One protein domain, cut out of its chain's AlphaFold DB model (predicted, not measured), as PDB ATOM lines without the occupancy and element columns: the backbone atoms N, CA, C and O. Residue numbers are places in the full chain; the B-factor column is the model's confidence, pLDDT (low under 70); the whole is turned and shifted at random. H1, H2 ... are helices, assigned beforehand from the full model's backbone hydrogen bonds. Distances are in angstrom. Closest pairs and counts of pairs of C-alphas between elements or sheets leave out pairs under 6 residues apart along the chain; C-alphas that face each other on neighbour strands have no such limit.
ATOM      1  N   SER A  42     -16.885  26.077  31.883       51.78
ATOM      2  CA  SER A  42     -18.031  26.837  31.362       51.78
ATOM      3  C   SER A  42     -17.681  28.267  30.938       51.78
ATOM      4  O   SER A  42     -18.413  28.858  30.157       51.78
ATOM      5  N   ASN A  43     -16.576  28.835  31.438       55.78
ATOM      6  CA  ASN A  43     -16.091  30.147  30.985       55.78
ATOM      7  C   ASN A  43     -15.233  30.038  29.712       55.78
ATOM      8  O   ASN A  43     -14.968  31.045  29.063       55.78
ATOM      9  N   LEU A  44     -14.780  28.828  29.360       63.97
ATOM     10  CA  LEU A  44     -14.025  28.576  28.130       63.97
ATOM     11  C   LEU A  44     -14.969  28.422  26.936       63.97
ATOM     12  O   LEU A  44     -14.678  28.957  25.868       63.97
ATOM     13  N   TYR A  45     -16.127  27.786  27.153       65.81
ATOM     14  CA  TYR A  45     -17.191  27.652  26.163       65.81
ATOM     15  C   TYR A  45     -18.554  28.057  26.732       65.81
ATOM     16  O   TYR A  45     -19.087  27.412  27.636       65.81
ATOM     17  N   GLY A  46     -19.136  29.109  26.151       68.00
ATOM     18  CA  GLY A  46     -20.370  29.726  26.626       68.00
ATOM     19  C   GLY A  46     -21.674  29.067  26.187       68.00
ATOM     20  O   GLY A  46     -22.714  29.501  26.653       68.00
ATOM     21  N   LEU A  47     -21.661  28.027  25.347       76.44
ATOM     22  CA  LEU A  47     -22.835  27.533  24.601       76.44
ATOM     23  C   LEU A  47     -23.395  28.558  23.591       76.44
ATOM     24  O   LEU A  47     -23.482  29.755  23.852       76.44
ATOM     25  N   LEU A  48     -23.909  28.051  22.464       83.25
ATOM     26  CA  LEU A  48     -24.485  28.872  21.386       83.25
ATOM     27  C   LEU A  48     -25.618  29.809  21.850       83.25
ATOM     28  O   LEU A  48     -25.816  30.874  21.272       83.25
ATOM     29  N   GLU A  49     -26.391  29.415  22.863       85.25
ATOM     30  CA  GLU A  49     -27.471  30.251  23.398       85.25
ATOM     31  C   GLU A  49     -26.935  31.577  23.953       85.25
ATOM     32  O   GLU A  49     -27.460  32.640  23.613       85.25
ATOM     33  N   ASN A  50     -25.854  31.529  24.732       84.31
ATOM     34  CA  ASN A  50     -25.244  32.727  25.299       84.31
ATOM     35  C   ASN A  50     -24.608  33.593  24.211       84.31
ATOM     36  O   ASN A  50     -24.735  34.813  24.273       84.31
ATOM     37  N   ASP A  51     -24.031  32.993  23.166       86.31
ATOM     38  CA  ASP A  51     -23.517  33.742  22.012       86.31
ATOM     39  C   ASP A  51     -24.633  34.542  21.321       86.31
ATOM     40  O   ASP A  51     -24.428  35.683  20.907       86.31
ATOM     41  N   ILE A  52     -25.835  33.962  21.216       87.94
ATOM     42  CA  ILE A  52     -27.008  34.636  20.647       87.94
ATOM     43  C   ILE A  52     -27.481  35.781  21.546       87.94
ATOM     44  O   ILE A  52     -27.798  36.851  21.025       87.94
ATOM     45  N   TYR A  53     -27.500  35.590  22.868       87.75
ATOM     46  CA  TYR A  53     -27.865  36.644  23.824       87.75
ATOM     47  C   TYR A  53     -26.826  37.764  23.933       87.75
ATOM     48  O   TYR A  53     -27.193  38.909  24.190       87.75
ATOM     49  N   ALA A  54     -25.548  37.447  23.742       88.50
ATOM     50  CA  ALA A  54     -24.457  38.410  23.785       88.50
ATOM     51  C   ALA A  54     -24.493  39.392  22.602       88.50
ATOM     52  O   ALA A  54     -24.014  40.522  22.706       88.50
ATOM     53  N   MET A  55     -25.056  38.974  21.466       89.00
ATOM     54  CA  MET A  55     -25.206  39.831  20.293       89.00
ATOM     55  C   MET A  55     -26.296  40.895  20.484       89.00
ATOM     56  O   MET A  55     -27.362  40.665  21.051       89.00
ATOM     57  N   GLY A  56     -26.060  42.074  19.914       85.38
ATOM     58  CA  GLY A  56     -27.061  43.122  19.782       85.38
ATOM     59  C   GLY A  56     -28.151  42.784  18.757       85.38
ATOM     60  O   GLY A  56     -28.023  41.893  17.915       85.38
ATOM     61  N   SER A  57     -29.242  43.550  18.787       88.88
ATOM     62  CA  SER A  57     -30.345  43.396  17.831       88.88
ATOM     63  C   SER A  57     -29.875  43.536  16.376       88.88
ATOM     64  O   SER A  57     -29.070  44.409  16.056       88.88
ATOM     65  N   ASN A  58     -30.426  42.710  15.478       90.50
ATOM     66  CA  ASN A  58     -30.089  42.661  14.045       90.50
ATOM     67  C   ASN A  58     -28.625  42.295  13.720       90.50
ATOM     68  O   ASN A  58     -28.157  42.584  12.616       90.50
ATOM     69  N   GLN A  59     -27.907  41.645  14.640       93.88
ATOM     70  CA  GLN A  59     -26.570  41.096  14.394       93.88
ATOM     71  C   GLN A  59     -26.604  39.585  14.103       93.88
ATOM     72  O   GLN A  59     -27.623  38.917  14.279       93.88
ATOM     73  N   THR A  60     -25.491  39.038  13.607       91.31
ATOM     74  CA  THR A  60     -25.348  37.609  13.278       91.31
ATOM     75  C   THR A  60     -23.964  37.060  13.629       91.31
ATOM     76  O   THR A  60     -22.983  37.803  13.636       91.31
ATOM     77  N   LEU A  61     -23.874  35.740  13.840       88.50
ATOM     78  CA  LEU A  61     -22.617  34.987  13.978       88.50
ATOM     79  C   LEU A  61     -21.957  34.658  12.623       88.50
ATOM     80  O   LEU A  61     -20.815  34.203  12.579       88.50
ATOM     81  N   VAL A  62     -22.638  34.889  11.493       91.94
ATOM     82  CA  VAL A  62     -22.089  34.598  10.158       91.94
ATOM     83  C   VAL A  62     -20.965  35.587   9.827       91.94
ATOM     84  O   VAL A  62     -21.236  36.716   9.414       91.94
ATOM     85  N   ARG A  63     -19.702  35.149   9.956       88.62
ATOM     86  CA  ARG A  63     -18.485  35.983   9.803       88.62
ATOM     87  C   ARG A  63     -18.424  36.782   8.489       88.62
ATOM     88  O   ARG A  63     -17.921  37.903   8.461       88.62
ATOM     89  N   GLN A  64     -18.964  36.236   7.397       93.81
ATOM     90  CA  GLN A  64     -18.972  36.893   6.080       93.81
ATOM     91  C   GLN A  64     -20.059  37.972   5.923       93.81
ATOM     92  O   GLN A  64     -20.006  38.768   4.986       93.81
ATOM     93  N   SER A  65     -21.042  38.032   6.824       94.75
ATOM     94  CA  SER A  65     -22.119  39.019   6.759       94.75
ATOM     95  C   SER A  65     -21.626  40.425   7.112       94.75
ATOM     96  O   SER A  65     -20.750  40.622   7.959       94.75
ATOM     97  N   LYS A  66     -22.252  41.443   6.510       93.81
ATOM     98  CA  LYS A  66     -22.078  42.842   6.938       93.81
ATOM     99  C   LYS A  66     -22.632  43.086   8.346       93.81
ATOM    100  O   LYS A  66     -22.157  43.989   9.019       93.81
ATOM    101  N   ALA A  67     -23.590  42.266   8.781       94.00
ATOM    102  CA  ALA A  67     -24.200  42.320  10.108       94.00
ATOM    103  C   ALA A  67     -23.479  41.436  11.150       94.00
ATOM    104  O   ALA A  67     -24.029  41.184  12.219       94.00
ATOM    105  N   PHE A  68     -22.281  40.917  10.844       94.00
ATOM    106  CA  PHE A  68     -21.508  40.127  11.804       94.00
ATOM    107  C   PHE A  68     -21.231  40.943  13.075       94.00
ATOM    108  O   PHE A  68     -20.630  42.017  12.981       94.00
ATOM    109  N   PHE A  69     -21.643  40.440  14.246       92.00
ATOM    110  CA  PHE A  69     -21.550  41.174  15.520       92.00
ATOM    111  C   PHE A  69     -20.121  41.655  15.815       92.00
ATOM    112  O   PHE A  69     -19.911  42.781  16.271       92.00
ATOM    113  N   GLY A  70     -19.122  40.834  15.466       89.69
ATOM    114  CA  GLY A  70     -17.720  41.123  15.736       89.69
ATOM    115  C   GLY A  70     -17.149  42.308  14.953       89.69
ATOM    116  O   GLY A  70     -16.049  42.756  15.255       89.69
ATOM    117  N   ARG A  71     -17.885  42.864  13.977       90.56
ATOM    118  CA  ARG A  71     -17.504  44.118  13.298       90.56
ATOM    119  C   ARG A  71     -17.722  45.356  14.165       90.56
ATOM    120  O   ARG A  71     -17.028  46.346  13.970       90.56
ATOM    121  N   THR A  72     -18.701  45.320  15.068       89.94
ATOM    122  CA  THR A  72     -19.054  46.451  15.940       89.94
ATOM    123  C   THR A  72     -18.640  46.215  17.385       89.94
ATOM    124  O   THR A  72     -18.204  47.144  18.053       89.94
ATOM    125  N   THR A  73     -18.778  44.980  17.869       87.38
ATOM    126  CA  THR A  73     -18.586  44.610  19.277       87.38
ATOM    127  C   THR A  73     -17.856  43.262  19.369       87.38
ATOM    128  O   THR A  73     -18.466  42.262  19.749       87.38
ATOM    129  N   PRO A  74     -16.563  43.197  18.990       86.69
ATOM    130  CA  PRO A  74     -15.793  41.947  18.922       86.69
ATOM    131  C   PRO A  74     -15.706  41.183  20.250       86.69
ATOM    132  O   PRO A  74     -15.698  39.960  20.227       86.69
ATOM    133  N   GLY A  75     -15.724  41.877  21.392       86.12
ATOM    134  CA  GLY A  75     -15.699  41.255  22.722       86.12
ATOM    135  C   GLY A  75     -17.073  40.929  23.318       86.12
ATOM    136  O   GLY A  75     -17.140  40.609  24.495       86.12
ATOM    137  N   ALA A  76     -18.178  41.049  22.567       88.31
ATOM    138  CA  ALA A  76     -19.528  40.926  23.136       88.31
ATOM    139  C   ALA A  76     -19.772  39.579  23.836       88.31
ATOM    140  O   ALA A  76     -20.311  39.556  24.938       88.31
ATOM    141  N   ILE A  77     -19.338  38.479  23.211       86.88
ATOM    142  CA  ILE A  77     -19.471  37.119  23.754       86.88
ATOM    143  C   ILE A  77     -18.665  36.976  25.046       86.88
ATOM    144  O   ILE A  77     -19.195  36.551  26.067       86.88
ATOM    145  N   GLU A  78     -17.406  37.403  25.028       85.94
ATOM    146  CA  GLU A  78     -16.533  37.325  26.195       85.94
ATOM    147  C   GLU A  78     -17.072  38.159  27.369       85.94
ATOM    148  O   GLU A  78     -17.188  37.654  28.481       85.94
ATOM    149  N   VAL A  79     -17.499  39.400  27.118       86.31
ATOM    150  CA  VAL A  79     -18.091  40.292  28.135       86.31
ATOM    151  C   VAL A  79     -19.383  39.725  28.728       86.31
ATOM    152  O   VAL A  79     -19.708  40.007  29.880       86.31
ATOM    153  N   TYR A  80     -20.138  38.946  27.952       85.62
ATOM    154  CA  TYR A  80     -21.351  38.292  28.435       85.62
ATOM    155  C   TYR A  80     -21.040  37.115  29.372       85.62
ATOM    156  O   TYR A  80     -21.772  36.882  30.333       85.62
ATOM    157  N   LEU A  81     -19.960  36.379  29.100       80.06
ATOM    158  CA  LEU A  81     -19.620  35.136  29.794       80.06
ATOM    159  C   LEU A  81     -18.737  35.341  31.023       80.06
ATOM    160  O   LEU A  81     -18.876  34.610  32.005       80.06
ATOM    161  N   VAL A  82     -17.835  36.322  30.992       78.62
ATOM    162  CA  VAL A  82     -16.912  36.615  32.092       78.62
ATOM    163  C   VAL A  82     -17.040  38.063  32.563       78.62
ATOM    164  O   VAL A  82     -17.265  38.961  31.753       78.62
ATOM    165  N   PRO A  83     -16.869  38.326  33.878       78.69
ATOM    166  CA  PRO A  83     -16.906  39.683  34.409       78.69
ATOM    167  C   PRO A  83     -15.950  40.618  33.663       78.69
ATOM    168  O   PRO A  83     -14.774  40.294  33.486       78.69
ATOM    169  N   PHE A  84     -16.459  41.788  33.273       80.12
ATOM    170  CA  PHE A  84     -15.694  42.841  32.613       80.12
ATOM    171  C   PHE A  84     -15.569  44.082  33.525       80.12
ATOM    172  O   PHE A  84     -16.575  44.491  34.112       80.12
ATOM    173  N   PRO A  85     -14.384  44.720  33.639       85.75
ATOM    174  CA  PRO A  85     -13.114  44.353  33.004       85.75
ATOM    175  C   PRO A  85     -12.585  43.000  33.501       85.75
ATOM    176  O   PRO A  85     -12.856  42.609  34.637       85.75
ATOM    177  N   LEU A  86     -11.847  42.290  32.637       83.00
ATOM    178  CA  LEU A  86     -11.273  40.991  32.985       83.00
ATOM    179  C   LEU A  86     -10.377  41.129  34.220       83.00
ATOM    180  O   LEU A  86      -9.606  42.081  34.356       83.00
ATOM    181  N   ASN A  87     -10.462  40.157  35.126       82.06
ATOM    182  CA  ASN A  87      -9.454  40.032  36.174       82.06
ATOM    183  C   ASN A  87      -8.101  39.631  35.552       82.06
ATOM    184  O   ASN A  87      -8.054  39.108  34.439       82.06
ATOM    185  N   LYS A  88      -7.003  39.820  36.292       81.31
ATOM    186  CA  LYS A  88      -5.647  39.603  35.761       81.31
ATOM    187  C   LYS A  88      -5.405  38.182  35.227       81.31
ATOM    188  O   LYS A  88      -4.659  38.030  34.269       81.31
ATOM    189  N   LEU A  89      -6.023  37.152  35.813       77.56
ATOM    190  CA  LEU A  89      -5.872  35.767  35.342       77.56
ATOM    191  C   LEU A  89      -6.594  35.548  34.011       77.56
ATOM    192  O   LEU A  89      -6.024  34.963  33.096       77.56
ATOM    193  N   ASN A  90      -7.820  36.059  33.892       80.56
ATOM    194  CA  ASN A  90      -8.602  35.979  32.662       80.56
ATOM    195  C   ASN A  90      -7.969  36.798  31.534       80.56
ATOM    196  O   ASN A  90      -7.969  36.342  30.403       80.56
ATOM    197  N   GLU A  91      -7.413  37.973  31.838       85.31
ATOM    198  CA  GLU A  91      -6.675  38.803  30.874       85.31
ATOM    199  C   GLU A  91      -5.453  38.053  30.330       85.31
ATOM    200  O   GLU A  91      -5.261  37.935  29.130       85.31
ATOM    201  N   VAL A  92      -4.670  37.447  31.218       85.00
ATOM    202  CA  VAL A  92      -3.480  36.675  30.845       85.00
ATOM    203  C   VAL A  92      -3.837  35.417  30.046       85.00
ATOM    204  O   VAL A  92      -3.109  35.040  29.127       85.00
ATOM    205  N   LEU A  93      -4.957  34.767  30.371       82.50
ATOM    206  CA  LEU A  93      -5.461  33.627  29.608       82.50
ATOM    207  C   LEU A  93      -6.003  34.056  28.236       82.50
ATOM    208  O   LEU A  93      -5.729  33.373  27.250       82.50
ATOM    209  N   HIS A  94      -6.710  35.188  28.174       87.12
ATOM    210  CA  HIS A  94      -7.156  35.814  26.930       87.12
ATOM    211  C   HIS A  94      -5.964  36.088  26.019       87.12
ATOM    212  O   HIS A  94      -5.972  35.693  24.858       87.12
ATOM    213  N   ASP A  95      -4.916  36.723  26.541       88.38
ATOM    214  CA  ASP A  95      -3.728  37.067  25.761       88.38
ATOM    215  C   ASP A  95      -2.993  35.817  25.247       88.38
ATOM    216  O   ASP A  95      -2.398  35.839  24.170       88.38
ATOM    217  N   ALA A  96      -3.037  34.716  26.006       84.62
ATOM    218  CA  ALA A  96      -2.353  33.473  25.664       84.62
ATOM    219  C   ALA A  96      -3.128  32.588  24.674       84.62
ATOM    220  O   ALA A  96      -2.507  31.949  23.827       84.62
ATOM    221  N   LEU A  97      -4.452  32.477  24.797       84.56
ATOM    222  CA  LEU A  97      -5.271  31.559  23.992       84.56
ATOM    223  C   LEU A  97      -6.166  32.281  22.984       84.56
ATOM    224  O   LEU A  97      -6.402  31.753  21.902       84.56
ATOM    225  N   GLY A  98      -6.625  33.481  23.311       87.44
ATOM    226  CA  GLY A  98      -7.663  34.216  22.599       87.44
ATOM    227  C   GLY A  98      -8.900  34.458  23.476       87.44
ATOM    228  O   GLY A  98      -8.918  34.066  24.646       87.44
ATOM    229  N   PRO A  99      -9.947  35.097  22.924       86.81
ATOM    230  CA  PRO A  99     -11.123  35.505  23.686       86.81
ATOM    231  C   PRO A  99     -11.803  34.343  24.419       86.81
ATOM    232  O   PRO A  99     -12.143  33.309  23.828       86.81
ATOM    233  N   LEU A 100     -12.060  34.534  25.711       83.81
ATOM    234  CA  LEU A 100     -12.767  33.568  26.543       83.81
ATOM    235  C   LEU A 100     -14.212  33.405  26.053       83.81
ATOM    236  O   LEU A 100     -14.838  34.341  25.552       83.81
ATOM    237  N   GLY A 101     -14.736  32.187  26.164       78.69
ATOM    238  CA  GLY A 101     -16.025  31.808  25.585       78.69
ATOM    239  C   GLY A 101     -15.958  31.297  24.147       78.69
ATOM    240  O   GLY A 101     -16.945  30.743  23.668       78.69
ATOM    241  N   THR A 102     -14.807  31.437  23.479       79.00
ATOM    242  CA  THR A 102     -14.564  30.927  22.116       79.00
ATOM    243  C   THR A 102     -13.473  29.854  22.060       79.00
ATOM    244  O   THR A 102     -12.899  29.601  21.003       79.00
TER     245      THR A 102
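AT A GLANCE: This is residues 42 to 102 of the 314 residues of the protein "Aste57867_21479 protein" of Aphanomyces stellatus (UniProt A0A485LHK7). With little regular structure, this is an elongated piece made mostly of loops: short helices H1 and H2 meet in its middle part, the long loop of residues 55 to 75 makes one end, and H3 makes the other. After H3, residues 98 to 102 fold back toward the middle. The printed part has 61 residues, with three named helices, H1, H2 and H3 in that order, and no named strand; it is all helix by class, though the helices hold only 24 residues. It is compact, with a radius of gyration of the C-alphas of 11.6 A, and spans 33 by 19 by 17 A.

IN THESE COORDINATES: H1, residues 47 to 54, begins at C-alpha 47 (-22.835, 27.533, 24.601) and is 11.0 A long. H2, residues 76 to 81, is 8.8 A long. H3, residues 88 to 97, is 14.3 A long and ends at C-alpha 97 (-5.271, 31.559, 23.992).

HOW THE PARTS SIT: H1 and H2 touch, the closest C-alphas being those of Ala 54 and Ile 77, 5.2 A apart. Their lines stand at a steep tilt of 60 degrees, opposite ways. H3 is apart from H1 and H2. In H1, H2 and H3 every O i to N i+4 pair is within hydrogen-bond range.

THE WHOLE: The C-alphas farthest apart, those of Lys 66 and Leu 89, are 33.5 A apart. The printed part has no cut. The link from H1 to H2 is long, with 21 residues. Residues 42 to 46 have pLDDT under 70.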